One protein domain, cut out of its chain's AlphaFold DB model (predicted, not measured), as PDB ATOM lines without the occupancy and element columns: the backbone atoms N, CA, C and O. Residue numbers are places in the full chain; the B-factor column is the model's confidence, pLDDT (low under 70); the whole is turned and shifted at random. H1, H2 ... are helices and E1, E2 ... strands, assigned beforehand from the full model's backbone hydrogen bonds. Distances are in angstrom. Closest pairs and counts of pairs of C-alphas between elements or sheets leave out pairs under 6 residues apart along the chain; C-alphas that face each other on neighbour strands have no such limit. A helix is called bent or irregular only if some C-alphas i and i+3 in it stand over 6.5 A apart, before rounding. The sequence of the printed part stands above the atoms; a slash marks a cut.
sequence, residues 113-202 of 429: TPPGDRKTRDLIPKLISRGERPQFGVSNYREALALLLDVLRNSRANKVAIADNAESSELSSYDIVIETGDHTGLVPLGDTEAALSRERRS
ATOM      1  N   THR A 113      80.828 118.550  99.723       91.31
ATOM      2  CA  THR A 113      80.531 118.300  98.309       91.31
ATOM      3  C   THR A 113      79.602 117.095  98.198       91.31
ATOM      4  O   THR A 113      79.961 116.031  98.703       91.31
ATOM      5  N   PRO A 114      78.428 117.226  97.552       93.50
ATOM      6  CA  PRO A 114      77.485 116.123  97.444       93.50
ATOM      7  C   PRO A 114      78.044 114.981  96.573       93.50
ATOM      8  O   PRO A 114      78.674 115.250  95.541       93.50
ATOM      9  N   PRO A 115      77.792 113.713  96.949       94.81
ATOM     10  CA  PRO A 115      78.267 112.532  96.237       94.81
ATOM     11  C   PRO A 115      77.592 112.355  94.870       94.81
ATOM     12  O   PRO A 115      76.558 112.954  94.556       94.81
ATOM     13  N   GLY A 116      78.182 111.489  94.045       91.94
ATOM     14  CA  GLY A 116      77.669 111.137  92.721       91.94
ATOM     15  C   GLY A 116      77.977 112.161  91.627       91.94
ATOM     16  O   GLY A 116      78.641 113.179  91.839       91.94
ATOM     17  N   ASP A 117      77.490 111.886  90.417       90.31
ATOM     18  CA  ASP A 117      77.586 112.832  89.310       90.31
ATOM     19  C   ASP A 117      76.440 113.857  89.334       90.31
ATOM     20  O   ASP A 117      75.331 113.608  89.814       90.31
ATOM     21  N   ARG A 118      76.710 115.044  88.780       90.00
ATOM     22  CA  ARG A 118      75.712 116.117  88.692       90.00
ATOM     23  C   ARG A 118      74.472 115.684  87.905       90.00
ATOM     24  O   ARG A 118      73.366 116.042  88.277       90.00
ATOM     25  N   LYS A 119      74.650 114.874  86.855       90.06
ATOM     26  CA  LYS A 119      73.548 114.414  85.997       90.06
ATOM     27  C   LYS A 119      72.509 113.619  86.778       90.06
ATOM     28  O   LYS A 119      71.329 113.757  86.498       90.06
ATOM     29  N   THR A 120      72.937 112.785  87.719       90.81
ATOM     30  CA  THR A 120      72.063 111.970  88.565       90.81
ATOM     31  C   THR A 120      71.388 112.835  89.616       90.81
ATOM     32  O   THR A 120      70.173 112.736  89.777       90.81
ATOM     33  N   ARG A 121      72.131 113.749  90.257       93.00
ATOM     34  CA  ARG A 121      71.552 114.697  91.222       93.00
ATOM     35  C   ARG A 121      70.499 115.612  90.594       93.00
ATOM     36  O   ARG A 121      69.443 115.801  91.183       93.00
ATOM     37  N   ASP A 122      70.705 116.059  89.355       92.31
ATOM     38  CA  ASP A 122      69.736 116.872  88.605       92.31
ATOM     39  C   ASP A 122      68.405 116.127  88.320       92.31
ATOM     40  O   ASP A 122      67.410 116.749  87.936       92.31
ATOM     41  N   LEU A 123      68.352 114.798  88.498       93.69
ATOM     42  CA  LEU A 123      67.117 114.012  88.376       93.69
ATOM     43  C   LEU A 123      66.351 113.882  89.693       93.69
ATOM     44  O   LEU A 123      65.142 113.656  89.641       93.69
ATOM     45  N   ILE A 124      66.999 114.061  90.847       95.38
ATOM     46  CA  ILE A 124      66.362 113.929  92.167       95.38
ATOM     47  C   ILE A 124      65.145 114.861  92.294       95.38
ATOM     48  O   ILE A 124      64.054 114.361  92.579       95.38
ATOM     49  N   PRO A 125      65.238 116.172  91.969       93.75
ATOM     50  CA  PRO A 125      64.076 117.056  92.038       93.75
ATOM     51  C   PRO A 125      62.933 116.617  91.116       93.75
ATOM     52  O   PRO A 125      61.763 116.832  91.431       93.75
ATOM     53  N   LYS A 126      63.249 115.990  89.972       93.56
ATOM     54  CA  LYS A 126      62.235 115.498  89.029       93.56
ATOM     55  C   LYS A 126      61.482 114.303  89.597       93.56
ATOM     56  O   LYS A 126      60.264 114.246  89.435       93.56
ATOM     57  N   LEU A 127      62.179 113.382  90.262       94.88
ATOM     58  CA  LEU A 127      61.551 112.249  90.943       94.88
ATOM     59  C   LEU A 127      60.594 112.742  92.031       94.88
ATOM     60  O   LEU A 127      59.404 112.436  91.972       94.88
ATOM     61  N   ILE A 128      61.080 113.619  92.911       94.44
ATOM     62  CA  ILE A 128      60.281 114.216  93.990       94.44
ATOM     63  C   ILE A 128      59.044 114.929  93.423       94.44
ATOM     64  O   ILE A 128      57.927 114.725  93.888       94.44
ATOM     65  N   SER A 129      59.197 115.701  92.339       92.00
ATOM     66  CA  SER A 129      58.071 116.412  91.711       92.00
ATOM     67  C   SER A 129      56.975 115.500  91.141       92.00
ATOM     68  O   SER A 129      55.856 115.958  90.913       92.00
ATOM     69  N   ARG A 130      57.281 114.220  90.896       91.56
ATOM     70  CA  ARG A 130      56.319 113.209  90.439       91.56
ATOM     71  C   ARG A 130      55.687 112.420  91.585       91.56
ATOM     72  O   ARG A 130      54.898 111.519  91.316       91.56
ATOM     73  N   GLY A 131      56.016 112.761  92.829       91.69
ATOM     74  CA  GLY A 131      55.585 112.028  94.015       91.69
ATOM     75  C   GLY A 131      56.357 110.729  94.242       91.69
ATOM     76  O   GLY A 131      55.937 109.927  95.070       91.69
ATOM     77  N   GLU A 132      57.460 110.509  93.518       94.75
ATOM     78  CA  GLU A 132      58.395 109.430  93.845       94.75
ATOM     79  C   GLU A 132      59.169 109.833  95.110       94.75
ATOM     80  O   GLU A 132      59.475 111.012  95.299       94.75
ATOM     81  N   ARG A 133      59.516 108.853  95.949       95.19
ATOM     82  CA  ARG A 133      60.264 109.053  97.199       95.19
ATOM     83  C   ARG A 133      61.630 108.385  97.086       95.19
ATOM     84  O   ARG A 133      61.783 107.245  97.519       95.19
ATOM     85  N   PRO A 134      62.586 109.013  96.384       96.44
ATOM     86  CA  PRO A 134      63.874 108.393  96.144       96.44
ATOM     87  C   PRO A 134      64.631 108.109  97.445       96.44
ATOM     88  O   PRO A 134      64.689 108.931  98.355       96.44
ATOM     89  N   GLN A 135      65.268 106.950  97.475       97.62
ATOM     90  CA  GLN A 135      66.153 106.476  98.524       97.62
ATOM     91  C   GLN A 135      67.551 106.288  97.938       97.62
ATOM     92  O   GLN A 135      67.704 105.757  96.831       97.62
ATOM     93  N   PHE A 136      68.573 106.740  98.657       97.94
ATOM     94  CA  PHE A 136      69.953 106.697  98.185       97.94
ATOM     95  C   PHE A 136      70.912 106.203  99.255       97.94
ATOM     96  O   PHE A 136      70.899 106.718 100.360       97.94
ATOM     97  N   GLY A 137      71.795 105.284  98.887       97.88
ATOM     98  CA  GLY A 137      72.922 104.841  99.690       97.88
ATOM     99  C   GLY A 137      74.174 105.662  99.391       97.88
ATOM    100  O   GLY A 137      74.481 105.936  98.221       97.88
ATOM    101  N   VAL A 138      74.907 106.036 100.438       97.00
ATOM    102  CA  VAL A 138      76.200 106.738 100.374       97.00
ATOM    103  C   VAL A 138      77.204 106.143 101.365       97.00
ATOM    104  O   VAL A 138      76.822 105.423 102.287       97.00
ATOM    105  N   SER A 139      78.496 106.437 101.189       93.44
ATOM    106  CA  SER A 139      79.557 105.734 101.930       93.44
ATOM    107  C   SER A 139      79.704 106.163 103.390       93.44
ATOM    108  O   SER A 139      80.292 105.445 104.193       93.44
ATOM    109  N   ASN A 140      79.274 107.381 103.730       93.12
ATOM    110  CA  ASN A 140      79.460 107.953 105.060       93.12
ATOM    111  C   ASN A 140      78.551 109.166 105.306       93.12
ATOM    112  O   ASN A 140      77.996 109.770 104.384       93.12
ATOM    113  N   TYR A 141      78.481 109.584 106.569       95.00
ATOM    114  CA  TYR A 141      77.685 110.724 107.021       95.00
ATOM    115  C   TYR A 141      78.070 112.070 106.399       95.00
ATOM    116  O   TYR A 141      77.210 112.935 106.237       95.00
ATOM    117  N   ARG A 142      79.335 112.261 105.999       94.75
ATOM    118  CA  ARG A 142      79.771 113.491 105.319       94.75
ATOM    119  C   ARG A 142      79.144 113.598 103.936       94.75
ATOM    120  O   ARG A 142      78.654 114.665 103.574       94.75
ATOM    121  N   GLU A 143      79.120 112.508 103.180       95.81
ATOM    122  CA  GLU A 143      78.432 112.448 101.888       95.81
ATOM    123  C   GLU A 143      76.911 112.569 102.048       95.81
ATOM    124  O   GLU A 143      76.273 113.285 101.271       95.81
ATOM    125  N   ALA A 144      76.341 111.938 103.079       96.88
ATOM    126  CA  ALA A 144      74.908 111.994 103.354       96.88
ATOM    127  C   ALA A 144      74.439 113.415 103.670       96.88
ATOM    128  O   ALA A 144      73.502 113.912 103.046       96.88
ATOM    129  N   LEU A 145      75.136 114.105 104.577       95.94
ATOM    130  CA  LEU A 145      74.830 115.488 104.936       95.94
ATOM    131  C   LEU A 145      74.994 116.430 103.740       95.94
ATOM    132  O   LEU A 145      74.152 117.300 103.513       95.94
ATOM    133  N   ALA A 146      76.036 116.228 102.930       94.94
ATOM    134  CA  ALA A 146      76.247 117.010 101.718       94.94
ATOM    135  C   ALA A 146      75.083 116.868 100.726       94.94
ATOM    136  O   ALA A 146      74.612 117.866 100.181       94.94
ATOM    137  N   LEU A 147      74.611 115.637 100.500       95.94
ATOM    138  CA  LEU A 147      73.467 115.370  99.631       95.94
ATOM    139  C   LEU A 147      72.171 115.936 100.210       95.94
ATOM    140  O   LEU A 147      71.415 116.573  99.481       95.94
ATOM    141  N   LEU A 148      71.924 115.736 101.506       96.00
ATOM    142  CA  LEU A 148      70.737 116.237 102.194       96.00
ATOM    143  C   LEU A 148      70.587 117.746 101.979       96.00
ATOM    144  O   LEU A 148      69.524 118.230 101.591       96.00
ATOM    145  N   LEU A 149      71.672 118.495 102.182       92.12
ATOM    146  CA  LEU A 149      71.672 119.949 102.049       92.12
ATOM    147  C   LEU A 149      71.592 120.401 100.594       92.12
ATOM    148  O   LEU A 149      70.918 121.390 100.306       92.12
ATOM    149  N   ASP A 150      72.254 119.692  99.676       92.25
ATOM    150  CA  ASP A 150      72.121 119.929  98.237       92.25
ATOM    151  C   ASP A 150      70.655 119.797  97.810       92.25
ATOM    152  O   ASP A 150      70.119 120.679  97.142       92.25
ATOM    153  N   VAL A 151      69.972 118.751  98.275       93.12
ATOM    154  CA  VAL A 151      68.565 118.497  97.967       93.12
ATOM    155  C   VAL A 151      67.661 119.538  98.624       93.12
ATOM    156  O   VAL A 151      66.822 120.103  97.930       93.12
ATOM    157  N   LEU A 152      67.848 119.892  99.894       91.12
ATOM    158  CA  LEU A 152      67.053 120.954 100.532       91.12
ATOM    159  C   LEU A 152      67.219 122.325  99.856       91.12
ATOM    160  O   LEU A 152      66.275 123.110  99.812       91.12
ATOM    161  N   ARG A 153      68.412 122.637  99.335       87.12
ATOM    162  CA  ARG A 153      68.701 123.935  98.698       87.12
ATOM    163  C   ARG A 153      68.271 123.987  97.233       87.12
ATOM    164  O   ARG A 153      67.823 125.032  96.768       87.12
ATOM    165  N   ASN A 154      68.439 122.884  96.502       84.25
ATOM    166  CA  ASN A 154      68.285 122.842  95.045       84.25
ATOM    167  C   ASN A 154      67.033 122.090  94.575       84.25
ATOM    168  O   ASN A 154      66.708 122.115  93.386       84.25
ATOM    169  N   SER A 155      66.309 121.433  95.479       77.88
ATOM    170  CA  SER A 155      65.041 120.768  95.187       77.88
ATOM    171  C   SER A 155      63.890 121.404  95.972       77.88
ATOM    172  O   SER A 155      64.091 122.235  96.849       77.88
ATOM    173  N   ARG A 156      62.656 121.011  95.643       80.69
ATOM    174  CA  ARG A 156      61.459 121.354  96.428       80.69
ATOM    175  C   ARG A 156      61.140 120.286  97.483       80.69
ATOM    176  O   ARG A 156      59.972 120.105  97.813       80.69
ATOM    177  N   ALA A 157      62.146 119.531  97.924       90.81
ATOM    178  CA  ALA A 157      61.994 118.605  99.035       90.81
ATOM    179  C   ALA A 157      61.701 119.402 100.304       90.81
ATOM    180  O   ALA A 157      62.420 120.348 100.625       90.81
ATOM    181  N   ASN A 158      60.661 118.992 101.013       93.12
ATOM    182  CA  ASN A 158      60.299 119.553 102.299       93.12
ATOM    183  C   ASN A 158      60.646 118.616 103.448       93.12
ATOM    184  O   ASN A 158      60.685 119.076 104.577       93.12
ATOM    185  N   LYS A 159      60.848 117.318 103.196       95.81
ATOM    186  CA  LYS A 159      61.210 116.335 104.221       95.81
ATOM    187  C   LYS A 159      62.365 115.475 103.736       95.81
ATOM    188  O   LYS A 159      62.198 114.697 102.797       95.81
ATOM    189  N   VAL A 160      63.522 115.597 104.378       97.44
ATOM    190  CA  VAL A 160      64.731 114.832 104.035       97.44
ATOM    191  C   VAL A 160      65.315 114.186 105.284       97.44
ATOM    192  O   VAL A 160      65.381 114.839 106.323       97.44
ATOM    193  N   ALA A 161      65.740 112.924 105.194       97.94
ATOM    194  CA  ALA A 161      66.337 112.199 106.314       97.94
ATOM    195  C   ALA A 161      67.640 111.487 105.939       97.94
ATOM    196  O   ALA A 161      67.814 111.046 104.804       97.94
ATOM    197  N   ILE A 162      68.523 111.354 106.926       97.81
ATOM    198  CA  ILE A 162      69.670 110.449 106.965       97.81
ATOM    199  C   ILE A 162      69.344 109.379 108.000       97.81
ATOM    200  O   ILE A 162      69.029 109.723 109.142       97.81
ATOM    201  N   ALA A 163      69.422 108.113 107.620       96.25
ATOM    202  CA  ALA A 163      69.128 106.997 108.509       96.25
ATOM    203  C   ALA A 163      70.051 105.808 108.240       96.25
ATOM    204  O   ALA A 163      70.631 105.698 107.163       96.25
ATOM    205  N   ASP A 164      70.146 104.907 109.212       92.00
ATOM    206  CA  ASP A 164      70.877 103.647 109.062       92.00
ATOM    207  C   ASP A 164      70.118 102.645 108.166       92.00
ATOM    208  O   ASP A 164      70.718 101.718 107.634       92.00
ATOM    209  N   ASN A 165      68.799 102.823 108.001       90.81
ATOM    210  CA  ASN A 165      67.941 102.010 107.138       90.81
ATOM    211  C   ASN A 165      66.889 102.883 106.435       90.81
ATOM    212  O   ASN A 165      66.006 103.456 107.082       90.81
ATOM    213  N   ALA A 166      66.944 102.966 105.105       91.69
ATOM    214  CA  ALA A 166      66.017 103.779 104.322       91.69
ATOM    215  C   ALA A 166      64.604 103.182 104.176       91.69
ATOM    216  O   ALA A 166      63.681 103.907 103.797       91.69
ATOM    217  N   GLU A 167      64.405 101.898 104.484       88.56
ATOM    218  CA  GLU A 167      63.125 101.192 104.323       88.56
ATOM    219  C   GLU A 167      62.175 101.322 105.531       88.56
ATOM    220  O   GLU A 167      61.110 100.701 105.555       88.56
ATOM    221  N   SER A 168      62.514 102.146 106.529       87.81
ATOM    222  CA  SER A 168      61.649 102.385 107.694       87.81
ATOM    223  C   SER A 168      60.265 102.943 107.303       87.81
ATOM    224  O   SER A 168      60.118 103.828 106.452       87.81
ATOM    225  N   SER A 169      59.224 102.472 108.001       87.00
ATOM    226  CA  SER A 169      57.855 102.968 107.834       87.00
ATOM    227  C   SER A 169      57.679 104.427 108.258       87.00
ATOM    228  O   SER A 169      56.870 105.132 107.650       87.00
ATOM    229  N   GLU A 170      58.435 104.912 109.244       89.50
ATOM    230  CA  GLU A 170      58.403 106.320 109.670       89.50
ATOM    231  C   GLU A 170      58.965 107.247 108.593       89.50
ATOM    232  O   GLU A 170      58.484 108.366 108.372       89.50
ATOM    233  N   LEU A 171      59.953 106.741 107.856       93.38
ATOM    234  CA  LEU A 171      60.583 107.452 106.755       93.38
ATOM    235  C   LEU A 171      59.744 107.427 105.478       93.38
ATOM    236  O   LEU A 171      60.007 108.196 104.554       93.38
ATOM    237  N   SER A 172      58.662 106.642 105.445       91.56
ATOM    238  CA  SER A 172      57.768 106.591 104.291       91.56
ATOM    239  C   SER A 172      57.212 107.964 103.927       91.56
ATOM    240  O   SER A 172      56.963 108.199 102.756       91.56
ATOM    241  N   SER A 173      57.031 108.885 104.880       92.38
ATOM    242  CA  SER A 173      56.497 110.229 104.616       92.38
ATOM    243  C   SER A 173      57.517 111.232 104.060       92.38
ATOM    244  O   SER A 173      57.120 112.341 103.696       92.38
ATOM    245  N   TYR A 174      58.796 110.863 103.986       96.19
ATOM    246  CA  TYR A 174      59.871 111.743 103.539       96.19
ATOM    247  C   TYR A 174      59.959 111.792 102.014       96.19
ATOM    248  O   TYR A 174      59.676 110.816 101.319       96.19
ATOM    249  N   ASP A 175      60.357 112.950 101.490       96.75
ATOM    250  CA  ASP A 175      60.536 113.147 100.052       96.75
ATOM    251  C   ASP A 175      61.794 112.438  99.552       96.75
ATOM    252  O   ASP A 175      61.855 112.008  98.406       96.75
ATOM    253  N   ILE A 176      62.805 112.325 100.412       97.00
ATOM    254  CA  ILE A 176      64.052 111.615 100.142       97.00
ATOM    255  C   ILE A 176      64.645 111.079 101.444       97.00
ATOM    256  O   ILE A 176      64.634 111.753 102.478       97.00
ATOM    257  N   VAL A 177      65.204 109.876 101.363       97.94
ATOM    258  CA  VAL A 177      65.924 109.232 102.464       97.94
ATOM    259  C   VAL A 177      67.320 108.851 101.993       97.94
ATOM    260  O   VAL A 177      67.500 108.376 100.870       97.94
ATOM    261  N   ILE A 178      68.314 109.100 102.836       98.25
ATOM    262  CA  ILE A 178      69.717 108.846 102.543       98.25
ATOM    263  C   ILE A 178      70.236 107.837 103.562       98.25
ATOM    264  O   ILE A 178      70.317 108.135 104.751       98.25
ATOM    265  N   GLU A 179      70.571 106.650 103.087       97.31
ATOM    266  CA  GLU A 179      71.168 105.584 103.875       97.31
ATOM    267  C   GLU A 179      72.688 105.704 103.863       97.31
ATOM    268  O   GLU A 179      73.303 105.924 102.814       97.31
ATOM    269  N   THR A 180      73.309 105.556 105.027       94.06
ATOM    270  CA  THR A 180      74.763 105.421 105.129       94.06
ATOM    271  C   THR A 180      75.154 103.969 105.317       94.06
ATOM    272  O   THR A 180      74.580 103.285 106.154       94.06
ATOM    273  N   GLY A 181      76.179 103.521 104.597       90.62
ATOM    274  CA  GLY A 181      76.671 102.153 104.699       90.62
ATOM    275  C   GLY A 181      77.755 101.862 103.670       90.62
ATOM    276  O   GLY A 181      78.432 102.769 103.183       90.62
ATOM    277  N   ASP A 182      77.889 100.594 103.289       89.31
ATOM    278  CA  ASP A 182      78.877 100.120 102.313       89.31
ATOM    279  C   ASP A 182      78.471 100.442 100.857       89.31
ATOM    280  O   ASP A 182      78.400  99.574  99.982       89.31
ATOM    281  N   HIS A 183      78.195 101.715 100.578       91.94
ATOM    282  CA  HIS A 183      77.824 102.212  99.255       91.94
ATOM    283  C   HIS A 183      78.947 103.048  98.648       91.94
ATOM    284  O   HIS A 183      79.487 103.944  99.287       91.94
ATOM    285  N   THR A 184      79.272 102.822  97.376       88.94
ATOM    286  CA  THR A 184      80.297 103.613  96.679       88.94
ATOM    287  C   THR A 184      79.657 104.741  95.875       88.94
ATOM    288  O   THR A 184      79.056 104.512  94.823       88.94
ATOM    289  N   GLY A 185      79.847 105.980  96.333       92.56
ATOM    290  CA  GLY A 185      79.312 107.173  95.682       92.56
ATOM    291  C   GLY A 185      77.830 107.382  95.989       92.56
ATOM    292  O   GLY A 185      77.433 107.351  97.143       92.56
ATOM    293  N   LEU A 186      77.023 107.645  94.957       96.06
ATOM    294  CA  LEU A 186      75.576 107.834  95.092       96.06
ATOM    295  C   LEU A 186      74.844 106.652  94.457       96.06
ATOM    296  O   LEU A 186      74.736 106.582  93.229       96.06
ATOM    297  N   VAL A 187      74.356 105.739  95.289       96.69
ATOM    298  CA  VAL A 187      73.715 104.494  94.853       96.69
ATOM    299  C   VAL A 187      72.204 104.612  95.052       96.69
ATOM    300  O   VAL A 187      71.776 104.898  96.161       96.69
ATOM    301  N   PRO A 188      71.359 104.435  94.025       97.00
ATOM    302  CA  PRO A 188      69.916 104.384  94.239       97.00
ATOM    303  C   PRO A 188      69.515 103.088  94.948       97.00
ATOM    304  O   PRO A 188      70.014 102.023  94.597       97.00
ATOM    305  N   LEU A 189      68.591 103.182  95.902       95.38
ATOM    306  CA  LEU A 189      68.076 102.047  96.671       95.38
ATOM    307  C   LEU A 189      66.609 101.764  96.325       95.38
ATOM    308  O   LEU A 189      65.870 102.665  95.907       95.38
ATOM    309  N   GLY A 190      66.200 100.503  96.473       93.56
ATOM    310  CA  GLY A 190      64.835 100.044  96.204       93.56
ATOM    311  C   GLY A 190      64.314 100.459  94.821       93.56
ATOM    312  O   GLY A 190      65.000 100.350  93.799       93.56
ATOM    313  N   ASP A 191      63.099 101.007  94.785       93.94
ATOM    314  CA  ASP A 191      62.426 101.436  93.548       93.94
ATOM    315  C   ASP A 191      63.088 102.645  92.854       93.94
ATOM    316  O   ASP A 191      62.789 102.960  91.690       93.94
ATOM    317  N   THR A 192      64.028 103.312  93.530       96.25
ATOM    318  CA  THR A 192      64.723 104.507  93.029       96.25
ATOM    319  C   THR A 192      65.529 104.211  91.773       96.25
ATOM    320  O   THR A 192      65.582 105.039  90.859       96.25
ATOM    321  N   GLU A 193      66.126 103.021  91.671       95.19
ATOM    322  CA  GLU A 193      66.919 102.644  90.499       95.19
ATOM    323  C   GLU A 193      66.045 102.585  89.239       95.19
ATOM    324  O   GLU A 193      66.384 103.142  88.180       95.19
ATOM    325  N   ALA A 194      64.874 101.960  89.363       95.12
ATOM    326  CA  ALA A 194      63.903 101.878  88.286       95.12
ATOM    327  C   ALA A 194      63.372 103.274  87.925       95.12
ATOM    328  O   ALA A 194      63.272 103.601  86.736       95.12
ATOM    329  N   ALA A 195      63.080 104.117  88.920       94.88
ATOM    330  CA  ALA A 195      62.607 105.484  88.717       94.88
ATOM    331  C   ALA A 195      63.636 106.356  87.973       94.88
ATOM    332  O   ALA A 195      63.304 106.990  86.963       94.88
ATOM    333  N   LEU A 196      64.907 106.313  88.380       94.12
ATOM    334  CA  LEU A 196      65.998 107.008  87.692       94.12
ATOM    335  C   LEU A 196      66.189 106.501  86.267       94.12
ATOM    336  O   LEU A 196      66.367 107.295  85.342       94.12
ATOM    337  N   SER A 197      66.130 105.187  86.058       93.19
ATOM    338  CA  SER A 197      66.269 104.589  84.730       93.19
ATOM    339  C   SER A 197      65.146 105.026  83.785       93.19
ATOM    340  O   SER A 197      65.408 105.346  82.620       93.19
ATOM    341  N   ARG A 198      63.899 105.103  84.278       92.88
ATOM    342  CA  ARG A 198      62.763 105.663  83.526       92.88
ATOM    343  C   ARG A 198      63.019 107.121  83.154       92.88
ATOM    344  O   ARG A 198      62.835 107.501  81.996       92.88
ATOM    345  N   GLU A 199      63.496 107.919  84.102       92.12
ATOM    346  CA  GLU A 199      63.720 109.346  83.894       92.12
ATOM    347  C   GLU A 199      64.885 109.634  82.935       92.12
ATOM    348  O   GLU A 199      64.768 110.473  82.039       92.12
ATOM    349  N   ARG A 200      65.985 108.880  83.037       91.50
ATOM    350  CA  ARG A 200      67.109 108.945  82.089       91.50
ATOM    351  C   ARG A 200      66.645 108.666  80.656       91.50
ATOM    352  O   ARG A 200      66.985 109.422  79.747       91.50
ATOM    353  N   ARG A 201      65.818 107.632  80.447       89.31
ATOM    354  CA  ARG A 201      65.261 107.290  79.121       89.31
ATOM    355  C   ARG A 201      64.320 108.371  78.592       89.31
ATOM    356  O   ARG A 201      64.321 108.640  77.393       89.31
ATOM    357  N   SER A 202      63.525 108.983  79.468       87.38
ATOM    358  CA  SER A 202      62.632 110.082  79.091       87.38
ATOM    359  C   SER A 202      63.410 111.303  78.591       87.38
ATOM    360  O   SER A 202      63.086 111.836  77.531       87.38
TER     361      SER A 202
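AT A GLANCE: This is residues 113 to 202 of the 429 residues of an uncharacterized protein of Halorientalis regularis (UniProt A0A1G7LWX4). A small twisted sheet of four strands has one long helix, H3, packed along one face, while H5 starts beside E1 and E4 and runs away from the sheet, and short H2 lies between H3 and H5. The 90 printed residues hold five named helices and four named strands, in the order H1 H2 E1 H3 E2 H4 E3 E4 H5. The mixed sheet runs E2 E3 E1 E4, and the class is mixed, helices and strands. The whole is compact, radius of gyration of the C-alphas 11.5 A, spanning 31 by 27 by 24 A.

IN THESE COORDINATES: H1, residues 118 to 121, begins at C-alpha 118, (75.712, 116.117, 88.692). H2 is 124 to 129, E1 135 to 138, H3 141 to 154 (19.5 A), E2 159 to 163, H4 170 to 173, E3 176 to 180 and E4 187 to 189. H4 is only just irregular: C-alphas 170 and 173 are 6.7 A apart. H5, 192 to 202, is 15.2 A long and ends at C-alpha 202, (62.632, 110.082, 79.091).

HOW THE PARTS SIT: E2 and E3 are parallel (N 178 to O 161, 2.8 A), as are E3 and E1 (N 179 to O 136, 2.7 A); E1 and E4 are antiparallel (N 137 to O 187, 2.8 A). H3 is on the sheet, making two layers, at a height of 8.8 A; its closest C-alphas to E3 are Ala 144 and Ile 178, 6.1 A. E1, H3, E2 form a split strand-helix-strand unit, parallel strands joined through a helix with E3 between; E2, H4, E3 form an unsplit one; both crossovers are right-handed. H2, H4 and H5 only graze the sheet, H2 only just on it with 5 pairs of C-alphas within 10 A. H2 only just touches H5, with 3 pairs within 8 A, closest Leu 127 and Ala 195, 7.2 A. H1 is not on the sheet. In H2, H3 and H5 every O i to N i+4 pair is within hydrogen-bond range; H1 and H4 are too short for one.

THE WHOLE: The farthest C-alphas, Asp 164 and Ser 202, are 31.7 A apart. The printed part has no cut and no long link. Its mean pLDDT is 93.2; no printed residue is under 70.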